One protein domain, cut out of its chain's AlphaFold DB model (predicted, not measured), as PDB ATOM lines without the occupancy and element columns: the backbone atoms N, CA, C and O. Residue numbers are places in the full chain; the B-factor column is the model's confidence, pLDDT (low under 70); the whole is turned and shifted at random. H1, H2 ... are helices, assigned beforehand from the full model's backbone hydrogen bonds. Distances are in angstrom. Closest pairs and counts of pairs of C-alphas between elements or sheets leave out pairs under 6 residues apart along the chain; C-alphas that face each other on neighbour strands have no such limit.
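Overview. This is residues 51 to 129 of the 234 residues of the protein "DUF1281_C domain-containing protein" of Novosphingobium sp. GV027 (UniProt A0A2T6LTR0). Four helices are crossed on one another rather than laid side by side: H1 runs through the middle, the longest helix, H4, crosses it at about a right angle, H3 packs on H1 near H1's last residue, and H2 packs on H3. Between H1 and H2 a long loop, residues 66 to 81, swings out on the side of H1 away from H3 and comes back to H2. The printed part has 79 residues, with four named helices in the order H1, H2, H3, H4 and no named strand, and its class is all helix. It is compact, with a radius of gyration of the C-alphas of 11.9 A, yet elongated in outline, spanning 37 by 23 by 20 A.

Arrangement. Start with H1, residues 53 to 65, and look at Ala 59: its C-alpha is 3.8 A from that of Gly 115 in H4, residues 109 to 125, the closest pair of these two helices. H1 and H4 touch there, about perpendicular at 86 degrees. At Glu 65, H1 touches H3, residues 97 to 107; the closest C-alphas, those of Glu 65 and Gly 98, are 4.3 A apart. These two run opposite ways at a steep tilt of 53 degrees. H2, residues 82 to 92, touches H3, with the C-alphas of Arg 89 and Val 100 closest at 6.1 A. H2 and H3 run the same way at a steep tilt of 61 degrees. H3 is the hub, touching three helices, but it and H4 only just touch, with 3 pairs of C-alphas within 8 A, and only at the corner by their link. H4 does so with residues 111 to 112 alone, and the closest C-alphas are those of Leu 105 and Arg 112, 5.6 A apart. Their lines stand at a steep tilt of 67 degrees, only just short of about perpendicular. The helix packing is mostly crossed. H2 is apart from both H1 and H4. In H1, H2, H3 and H4 every O i to N i+4 pair is within hydrogen-bond range.

Along the chain. Find C-alpha 53 at (108.050, 93.871, 283.552); from there H1 runs 17.7 A to C-alpha 65. H2 begins at C-alpha 82, at (105.406, 95.284, 270.062), and spans 15.1 A to C-alpha 92. H3 spans 15.2 A from Met 97 to Ala 107. H4 runs 24.1 A from Pro 109 to C-alpha 125 at (94.642, 83.190, 294.498).

Size, cuts and confidence. The two C-alphas farthest apart are those of Gly 93 and Thr 125, at 36.6 A, while those of Glu 51 and Ser 129, the first and last printed, are 6.4 A apart. The printed part has no cut. The link from H1 to H2, 16 residues, is long; those from H2 to H3 and from H3 to H4 are tight. The mean pLDDT of the printed part is 85.4, and residues 67 to 78 are under 70.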
ATOM      1  N   GLU A  51     105.645  92.889 291.151       86.06
ATOM      2  CA  GLU A  51     105.084  93.762 290.120       86.06
ATOM      3  C   GLU A  51     106.229  94.342 289.298       86.06
ATOM      4  O   GLU A  51     106.828  95.358 289.653       86.06
ATOM      5  N   SER A  52     106.590  93.639 288.228       90.12
ATOM      6  CA  SER A  52     107.665  94.047 287.335       90.12
ATOM      7  C   SER A  52     107.419  93.563 285.914       90.12
ATOM      8  O   SER A  52     106.765  92.545 285.678       90.12
ATOM      9  N   THR A  53     108.032  94.264 284.963       91.00
ATOM     10  CA  THR A  53     108.050  93.871 283.552       91.00
ATOM     11  C   THR A  53     108.625  92.466 283.351       91.00
ATOM     12  O   THR A  53     108.157  91.734 282.489       91.00
ATOM     13  N   ILE A  54     109.592  92.051 284.179       93.62
ATOM     14  CA  ILE A  54     110.180  90.702 284.135       93.62
ATOM     15  C   ILE A  54     109.128  89.641 284.475       93.62
ATOM     16  O   ILE A  54     108.995  88.656 283.753       93.62
ATOM     17  N   ALA A  55     108.354  89.845 285.546       92.25
ATOM     18  CA  ALA A  55     107.309  88.909 285.953       92.25
ATOM     19  C   ALA A  55     106.168  88.842 284.924       92.25
ATOM     20  O   ALA A  55     105.705  87.756 284.573       92.25
ATOM     21  N   GLU A  56     105.736  90.001 284.425       90.50
ATOM     22  CA  GLU A  56     104.674  90.115 283.426       90.50
ATOM     23  C   GLU A  56     105.070  89.472 282.092       90.50
ATOM     24  O   GLU A  56     104.385  88.567 281.611       90.50
ATOM     25  N   PHE A  57     106.205  89.877 281.518       93.00
ATOM     26  CA  PHE A  57     106.675  89.329 280.246       93.00
ATOM     27  C   PHE A  57     107.080  87.869 280.395       93.00
ATOM     28  O   PHE A  57     106.821  87.077 279.498       93.00
ATOM     29  N   GLY A  58     107.654  87.480 281.534       94.25
ATOM     30  CA  GLY A  58     107.951  86.089 281.847       94.25
ATOM     31  C   GLY A  58     106.720  85.193 281.739       94.25
ATOM     32  O   GLY A  58     106.754  84.178 281.041       94.25
ATOM     33  N   ALA A  59     105.610  85.592 282.367       91.88
ATOM     34  CA  ALA A  59     104.345  84.864 282.276       91.88
ATOM     35  C   ALA A  59     103.816  84.817 280.831       91.88
ATOM     36  O   ALA A  59     103.420  83.750 280.361       91.88
ATOM     37  N   ALA A  60     103.879  85.941 280.108       90.31
ATOM     38  CA  ALA A  60     103.461  86.038 278.708       90.31
ATOM     39  C   ALA A  60     104.255  85.095 277.784       90.31
ATOM     40  O   ALA A  60     103.685  84.377 276.962       90.31
ATOM     41  N   LEU A  61     105.584  85.066 277.939       92.50
ATOM     42  CA  LEU A  61     106.478  84.218 277.153       92.50
ATOM     43  C   LEU A  61     106.221  82.736 277.440       92.50
ATOM     44  O   LEU A  61     106.188  81.942 276.505       92.50
ATOM     45  N   ILE A  62     105.990  82.350 278.700       92.31
ATOM     46  CA  ILE A  62     105.683  80.952 279.050       92.31
ATOM     47  C   ILE A  62     104.399  80.487 278.345       92.31
ATOM     48  O   ILE A  62     104.368  79.389 277.791       92.31
ATOM     49  N   MET A  63     103.361  81.327 278.305       86.56
ATOM     50  CA  MET A  63     102.128  81.010 277.571       86.56
ATOM     51  C   MET A  63     102.371  80.914 276.058       86.56
ATOM     52  O   MET A  63     101.919  79.970 275.409       86.56
ATOM     53  N   ALA A  64     103.133  81.857 275.496       85.75
ATOM     54  CA  ALA A  64     103.466  81.867 274.075       85.75
ATOM     55  C   ALA A  64     104.305  80.644 273.650       85.75
ATOM     56  O   ALA A  64     104.104  80.111 272.556       85.75
ATOM     57  N   GLU A  65     105.216  80.169 274.508       85.19
ATOM     58  CA  GLU A  65     105.991  78.934 274.316       85.19
ATOM     59  C   GLU A  65     105.080  77.698 274.252       85.19
ATOM     60  O   GLU A  65     105.303  76.814 273.420       85.19
ATOM     61  N   ALA A  66     104.038  77.650 275.086       80.44
ATOM     62  CA  ALA A  66     103.074  76.552 275.139       80.44
ATOM     63  C   ALA A  66     102.071  76.538 273.967       80.44
ATOM     64  O   ALA A  66     101.282  75.600 273.862       80.44
ATOM     65  N   GLN A  67     102.097  77.551 273.086       68.06
ATOM     66  CA  GLN A  67     101.115  77.767 272.009       68.06
ATOM     67  C   GLN A  67      99.656  77.829 272.495       68.06
ATOM     68  O   GLN A  67      98.725  77.684 271.700       68.06
ATOM     69  N   ASP A  68      99.438  78.083 273.785       59.16
ATOM     70  CA  ASP A  68      98.104  78.251 274.342       59.16
ATOM     71  C   ASP A  68      97.675  79.711 274.155       59.16
ATOM     72  O   ASP A  68      97.892  80.571 275.003       59.16
ATOM     73  N   GLN A  69      97.118  80.015 272.978       51.59
ATOM     74  CA  GLN A  69      96.629  81.355 272.620       51.59
ATOM     75  C   GLN A  69      95.338  81.762 273.351       51.59
ATOM     76  O   GLN A  69      94.716  82.766 272.995       51.59
ATOM     77  N   LYS A  70      94.877  81.003 274.354       49.78
ATOM     78  CA  LYS A  70      93.704  81.402 275.129       49.78
ATOM     79  C   LYS A  70      94.102  82.431 276.184       49.78
ATOM     80  O   LYS A  70      94.450  82.094 277.309       49.78
ATOM     81  N   ASN A  71      93.963  83.699 275.801       49.94
ATOM     82  CA  ASN A  71      93.841  84.850 276.696       49.94
ATOM     83  C   ASN A  71      92.748  84.589 277.742       49.94
ATOM     84  O   ASN A  71      91.597  84.939 277.501       49.94
ATOM     85  N   PHE A  72      93.044  83.951 278.876       45.72
ATOM     86  CA  PHE A  72      92.089  83.913 279.983       45.72
ATOM     87  C   PHE A  72      92.748  83.601 281.330       45.72
ATOM     88  O   PHE A  72      92.629  82.508 281.875       45.72
ATOM     89  N   PHE A  73      93.394  84.608 281.914       44.72
ATOM     90  CA  PHE A  73      93.608  84.668 283.357       44.72
ATOM     91  C   PHE A  73      92.943  85.939 283.890       44.72
ATOM     92  O   PHE A  73      93.434  87.043 283.679       44.72
ATOM     93  N   GLY A  74      91.778  85.786 284.528       42.66
ATOM     94  CA  GLY A  74      91.138  86.853 285.310       42.66
ATOM     95  C   GLY A  74      90.787  88.149 284.562       42.66
ATOM     96  O   GLY A  74      90.653  89.180 285.206       42.66
ATOM     97  N   GLY A  75      90.654  88.129 283.229       41.09
ATOM     98  CA  GLY A  75      90.288  89.315 282.442       41.09
ATOM     99  C   GLY A  75      91.412  90.333 282.193       41.09
ATOM    100  O   GLY A  75      91.127  91.396 281.649       41.09
ATOM    101  N   ALA A  76      92.668  90.027 282.540       43.12
ATOM    102  CA  ALA A  76      93.818  90.865 282.194       43.12
ATOM    103  C   ALA A  76      94.479  90.371 280.894       43.12
ATOM    104  O   ALA A  76      94.882  89.210 280.796       43.12
ATOM    105  N   GLU A  77      94.609  91.244 279.892       50.97
ATOM    106  CA  GLU A  77      95.446  90.974 278.719       50.97
ATOM    107  C   GLU A  77      96.915  90.965 279.153       50.97
ATOM    108  O   GLU A  77      97.501  92.011 279.418       50.97
ATOM    109  N   ILE A  78      97.525  89.783 279.237       58.94
ATOM    110  CA  ILE A  78      98.976  89.676 279.392       58.94
ATOM    111  C   ILE A  78      99.573  89.803 277.992       58.94
ATOM    112  O   ILE A  78      99.629  88.827 277.243       58.94
ATOM    113  N   ASN A  79      99.986  91.014 277.624       71.50
ATOM    114  CA  ASN A  79     100.557  91.292 276.312       71.50
ATOM    115  C   ASN A  79     101.928  91.960 276.437       71.50
ATOM    116  O   ASN A  79     102.127  92.874 277.233       71.50
ATOM    117  N   ILE A  80     102.882  91.517 275.621       83.19
ATOM    118  CA  ILE A  80     104.195  92.155 275.526       83.19
ATOM    119  C   ILE A  80     104.081  93.241 274.453       83.19
ATOM    120  O   ILE A  80     103.757  92.909 273.312       83.19
ATOM    121  N   PRO A  81     104.373  94.521 274.751       88.75
ATOM    122  CA  PRO A  81     104.294  95.574 273.747       88.75
ATOM    123  C   PRO A  81     105.188  95.280 272.534       88.75
ATOM    124  O   PRO A  81     106.322  94.822 272.697       88.75
ATOM    125  N   ASP A  82     104.730  95.623 271.328       88.56
ATOM    126  CA  ASP A  82     105.406  95.284 270.062       88.56
ATOM    127  C   ASP A  82     106.884  95.693 270.020       88.56
ATOM    128  O   ASP A  82     107.730  94.961 269.506       88.56
ATOM    129  N   GLN A  83     107.225  96.841 270.613       92.75
ATOM    130  CA  GLN A  83     108.611  97.311 270.703       92.75
ATOM    131  C   GLN A  83     109.526  96.346 271.474       92.75
ATOM    132  O   GLN A  83     110.705  96.210 271.146       92.75
ATOM    133  N   TRP A  84     109.001  95.666 272.494       93.25
ATOM    134  CA  TRP A  84     109.733  94.671 273.271       93.25
ATOM    135  C   TRP A  84     109.813  93.352 272.518       93.25
ATOM    136  O   TRP A  84     110.891  92.770 272.446       93.25
ATOM    137  N   VAL A  85     108.727  92.942 271.857       91.25
ATOM    138  CA  VAL A  85     108.742  91.776 270.962       91.25
ATOM    139  C   VAL A  85     109.789  91.954 269.857       91.25
ATOM    140  O   VAL A  85     110.550  91.030 269.577       91.25
ATOM    141  N   ALA A  86     109.885  93.142 269.255       93.62
ATOM    142  CA  ALA A  86     110.886  93.448 268.234       93.62
ATOM    143  C   ALA A  86     112.324  93.314 268.767       93.62
ATOM    144  O   ALA A  86     113.163  92.701 268.105       93.62
ATOM    145  N   LYS A  87     112.596  93.814 269.981       95.94
ATOM    146  CA  LYS A  87     113.896  93.645 270.652       95.94
ATOM    147  C   LYS A  87     114.209  92.174 270.926       95.94
ATOM    148  O   LYS A  87     115.294  91.716 270.587       95.94
ATOM    149  N   MET A  88     113.249  91.418 271.460       95.62
ATOM    150  CA  MET A  88     113.412  89.984 271.729       95.62
ATOM    151  C   MET A  88     113.692  89.197 270.442       95.62
ATOM    152  O   MET A  88     114.544  88.313 270.433       95.62
ATOM    153  N   ARG A  89     113.027  89.533 269.329       95.75
ATOM    154  CA  ARG A  89     113.301  88.939 268.006       95.75
ATOM    155  C   ARG A  89     114.705  89.262 267.507       95.75
ATOM    156  O   ARG A  89     115.376  88.378 266.988       95.75
ATOM    157  N   GLN A  90     115.153  90.507 267.665       97.00
ATOM    158  CA  GLN A  90     116.508  90.906 267.284       97.00
ATOM    159  C   GLN A  90     117.564  90.139 268.087       97.00
ATOM    160  O   GLN A  90     118.561  89.701 267.521       97.00
ATOM    161  N   GLU A  91     117.338  89.974 269.387       96.94
ATOM    162  CA  GLU A  91     118.266  89.292 270.284       96.94
ATOM    163  C   GLU A  91     118.320  87.780 270.035       96.94
ATOM    164  O   GLU A  91     119.395  87.193 269.958       96.94
ATOM    165  N   THR A  92     117.156  87.148 269.879       96.19
ATOM    166  CA  THR A  92     117.051  85.693 269.686       96.19
ATOM    167  C   THR A  92     117.325  85.255 268.248       96.19
ATOM    168  O   THR A  92     117.630  84.089 268.011       96.19
ATOM    169  N   GLY A  93     117.176  86.156 267.272       96.62
ATOM    170  CA  GLY A  93     117.194  85.830 265.844       96.62
ATOM    171  C   GLY A  93     115.954  85.061 265.364       96.62
ATOM    172  O   GLY A  93     115.906  84.644 264.208       96.62
ATOM    173  N   CYS A  94     114.952  84.858 266.224       92.44
ATOM    174  CA  CYS A  94     113.730  84.127 265.897       92.44
ATOM    175  C   CYS A  94     112.631  85.068 265.375       92.44
ATOM    176  O   CYS A  94     112.554  86.240 265.747       92.44
ATOM    177  N   HIS A  95     111.722  84.541 264.547       86.44
ATOM    178  CA  HIS A  95     110.595  85.311 263.999       86.44
ATOM    179  C   HIS A  95     109.226  84.814 264.477       86.44
ATOM    180  O   HIS A  95     108.298  85.617 264.609       86.44
ATOM    181  N   HIS A  96     109.085  83.517 264.768       87.94
ATOM    182  CA  HIS A  96     107.854  82.956 265.318       87.94
ATOM    183  C   HIS A  96     107.818  83.123 266.840       87.94
ATOM    184  O   HIS A  96     108.784  82.803 267.526       87.94
ATOM    185  N   MET A  97     106.695  83.599 267.392       86.94
ATOM    186  CA  MET A  97     106.632  84.000 268.806       86.94
ATOM    187  C   MET A  97     106.945  82.857 269.785       86.94
ATOM    188  O   MET A  97     107.633  83.085 270.774       86.94
ATOM    189  N   GLY A  98     106.512  81.626 269.500       86.00
ATOM    190  CA  GLY A  98     106.844  80.474 270.348       86.00
ATOM    191  C   GLY A  98     108.343  80.139 270.367       86.00
ATOM    192  O   GLY A  98     108.861  79.689 271.386       86.00
ATOM    193  N   GLU A  99     109.060  80.393 269.267       90.38
ATOM    194  CA  GLU A  99     110.519  80.228 269.189       90.38
ATOM    195  C   GLU A  99     111.237  81.364 269.922       90.38
ATOM    196  O   GLU A  99     112.134  81.095 270.719       90.38
ATOM    197  N   VAL A 100     110.784  82.611 269.720       92.31
ATOM    198  CA  VAL A 100     111.264  83.791 270.463       92.31
ATOM    199  C   VAL A 100     111.123  83.553 271.962       92.31
ATOM    200  O   VAL A 100     112.087  83.726 272.697       92.31
ATOM    201  N   ALA A 101     109.952  83.102 272.416       92.94
ATOM    202  CA  ALA A 101     109.686  82.834 273.823       92.94
ATOM    203  C   ALA A 101     110.617  81.770 274.405       92.94
ATOM    204  O   ALA A 101     111.256  82.006 275.429       92.94
ATOM    205  N   ARG A 102     110.749  80.627 273.725       93.31
ATOM    206  CA  ARG A 102     111.640  79.540 274.145       93.31
ATOM    207  C   ARG A 102     113.094  80.002 274.249       93.31
ATOM    208  O   ARG A 102     113.740  79.737 275.259       93.31
ATOM    209  N   ALA A 103     113.597  80.689 273.223       95.81
ATOM    210  CA  ALA A 103     114.975  81.170 273.179       95.81
ATOM    211  C   ALA A 103     115.233  82.255 274.238       95.81
ATOM    212  O   ALA A 103     116.219  82.176 274.967       95.81
ATOM    213  N   TYR A 104     114.321  83.220 274.374       96.50
ATOM    214  CA  TYR A 104     114.454  84.314 275.333       96.50
ATOM    215  C   TYR A 104     114.402  83.810 276.779       96.50
ATOM    216  O   TYR A 104     115.274  84.137 277.573       96.50
ATOM    217  N   LEU A 105     113.450  82.934 277.120       96.31
ATOM    218  CA  LEU A 105     113.364  82.341 278.461       96.31
ATOM    219  C   LEU A 105     114.554  81.433 278.803       96.31
ATOM    220  O   LEU A 105     114.819  81.206 279.982       96.31
ATOM    221  N   ALA A 106     115.229  80.859 277.803       96.31
ATOM    222  CA  ALA A 106     116.452  80.089 278.018       96.31
ATOM    223  C   ALA A 106     117.666  80.995 278.287       96.31
ATOM    224  O   ALA A 106     118.538  80.613 279.065       96.31
ATOM    225  N   ALA A 107     117.715  82.179 277.667       97.06
ATOM    226  CA  ALA A 107     118.769  83.171 277.873       97.06
ATOM    227  C   ALA A 107     118.581  84.004 279.157       97.06
ATOM    228  O   ALA A 107     119.573  84.393 279.768       97.06
ATOM    229  N   HIS A 108     117.330  84.225 279.580       96.94
ATOM    230  CA  HIS A 108     116.950  85.083 280.712       96.94
ATOM    231  C   HIS A 108     116.144  84.299 281.762       96.94
ATOM    232  O   HIS A 108     114.907  84.384 281.803       96.94
ATOM    233  N   PRO A 109     116.805  83.469 282.593       96.38
ATOM    234  CA  PRO A 109     116.130  82.570 283.530       96.38
ATOM    235  C   PRO A 109     115.258  83.299 284.564       96.38
ATOM    236  O   PRO A 109     114.267  82.731 285.024       96.38
ATOM    237  N   GLU A 110     115.556  84.557 284.888       96.00
ATOM    238  CA  GLU A 110     114.763  85.389 285.793       96.00
ATOM    239  C   GLU A 110     113.348  85.661 285.259       96.00
ATOM    240  O   GLU A 110     112.393  85.675 286.038       96.00
ATOM    241  N   TYR A 111     113.171  85.782 283.936       95.56
ATOM    242  CA  TYR A 111     111.842  85.895 283.325       95.56
ATOM    243  C   TYR A 111     111.064  84.592 283.498       95.56
ATOM    244  O   TYR A 111     109.876  84.612 283.818       95.56
ATOM    245  N   ARG A 112     111.724  83.437 283.344       95.12
ATOM    246  CA  ARG A 112     111.069  82.139 283.554       95.12
ATOM    247  C   ARG A 112     110.668  81.953 285.015       95.12
ATOM    248  O   ARG A 112     109.542  81.546 285.285       95.12
ATOM    249  N   GLU A 113     111.560  82.259 285.950       94.81
ATOM    250  CA  GLU A 113     111.300  82.116 287.383       94.81
ATOM    251  C   GLU A 113     110.147  83.017 287.844       94.81
ATOM    252  O   GLU A 113     109.166  82.529 288.417       94.81
ATOM    253  N   GLN A 114     110.229  84.316 287.546       93.25
ATOM    254  CA  GLN A 114     109.206  85.283 287.947       93.25
ATOM    255  C   GLN A 114     107.884  85.051 287.208       93.25
ATOM    256  O   GLN A 114     106.816  85.157 287.810       93.25
ATOM    257  N   GLY A 115     107.936  84.648 285.935       93.44
ATOM    258  CA  GLY A 115     106.757  84.259 285.167       93.44
ATOM    259  C   GLY A 115     106.031  83.056 285.770       93.44
ATOM    260  O   GLY A 115     104.823  83.111 285.987       93.44
ATOM    261  N   LEU A 116     106.753  81.988 286.124       92.81
ATOM    262  CA  LEU A 116     106.169  80.820 286.796       92.81
ATOM    263  C   LEU A 116     105.600  81.164 288.176       92.81
ATOM    264  O   LEU A 116     104.597  80.584 288.594       92.81
ATOM    265  N   LEU A 117     106.237  82.076 288.911       93.31
ATOM    266  CA  LEU A 117     105.720  82.557 290.189       93.31
ATOM    267  C   LEU A 117     104.404  83.324 290.007       93.31
ATOM    268  O   LEU A 117     103.437  83.025 290.701       93.31
ATOM    269  N   ARG A 118     104.341  84.230 289.023       91.81
ATOM    270  CA  ARG A 118     103.131  84.979 288.654       91.81
ATOM    271  C   ARG A 118     101.992  84.048 288.234       91.81
ATOM    272  O   ARG A 118     100.881  84.188 288.724       91.81
ATOM    273  N   LEU A 119     102.261  83.049 287.392       90.81
ATOM    274  CA  LEU A 119     101.248  82.068 286.972       90.81
ATOM    275  C   LEU A 119     100.705  81.243 288.147       90.81
ATOM    276  O   LEU A 119      99.497  81.029 288.240       90.81
ATOM    277  N   ARG A 120     101.578  80.808 289.065       92.50
ATOM    278  CA  ARG A 120     101.161  80.101 290.288       92.50
ATOM    279  C   ARG A 120     100.336  80.990 291.206       92.50
ATOM    280  O   ARG A 120      99.293  80.552 291.673       92.50
ATOM    281  N   ALA A 121     100.756  82.238 291.407       92.50
ATOM    282  CA  ALA A 121      99.997  83.219 292.173       92.50
ATOM    283  C   ALA A 121      98.558  83.351 291.653       92.50
ATOM    284  O   ALA A 121      97.614  83.259 292.442       92.50
ATOM    285  N   VAL A 122      98.377  83.462 290.331       90.62
ATOM    286  CA  VAL A 122      97.033  83.517 289.747       90.62
ATOM    287  C   VAL A 122      96.278  82.209 289.959       90.62
ATOM    288  O   VAL A 122      95.116  82.245 290.351       90.62
ATOM    289  N   ALA A 123      96.911  81.058 289.730       90.94
ATOM    290  CA  ALA A 123      96.258  79.763 289.909       90.94
ATOM    291  C   ALA A 123      95.783  79.529 291.356       90.94
ATOM    292  O   ALA A 123      94.720  78.951 291.563       90.94
ATOM    293  N   GLU A 124      96.552  79.982 292.348       93.19
ATOM    294  CA  GLU A 124      96.254  79.783 293.770       93.19
ATOM    295  C   GLU A 124      95.287  80.824 294.343       93.19
ATOM    296  O   GLU A 124      94.531  80.518 295.262       93.19
ATOM    297  N   THR A 125      95.323  82.060 293.841       92.94
ATOM    298  CA  THR A 125      94.642  83.190 294.498       92.94
ATOM    299  C   THR A 125      93.678  83.945 293.594       92.94
ATOM    300  O   THR A 125      92.847  84.698 294.090       92.94
ATOM    301  N   GLY A 126      93.783  83.776 292.276       91.88
ATOM    302  CA  GLY A 126      93.106  84.612 291.286       91.88
ATOM    303  C   GLY A 126      93.820  85.935 290.988       91.88
ATOM    304  O   GLY A 126      93.388  86.652 290.091       91.88
ATOM    305  N   PHE A 127      94.922  86.257 291.679       90.88
ATOM    306  CA  PHE A 127      95.642  87.524 291.525       90.88
ATOM    307  C   PHE A 127      97.028  87.338 290.917       90.88
ATOM    308  O   PHE A 127      97.757  86.405 291.241       90.88
ATOM    309  N   VAL A 128      97.416  88.282 290.058       86.44
ATOM    310  CA  VAL A 128      98.727  88.277 289.395       86.44
ATOM    311  C   VAL A 128      99.879  88.677 290.321       86.44
ATOM    312  O   VAL A 128     101.030  88.346 290.044       86.44
ATOM    313  N   SER A 129      99.600  89.374 291.423       88.81
ATOM    314  CA  SER A 129     100.595  89.793 292.415       88.81
ATOM    315  C   SER A 129      99.934  90.370 293.670       88.81
ATOM    316  O   SER A 129      98.705  90.453 293.763       88.81
TER     317      SER A 129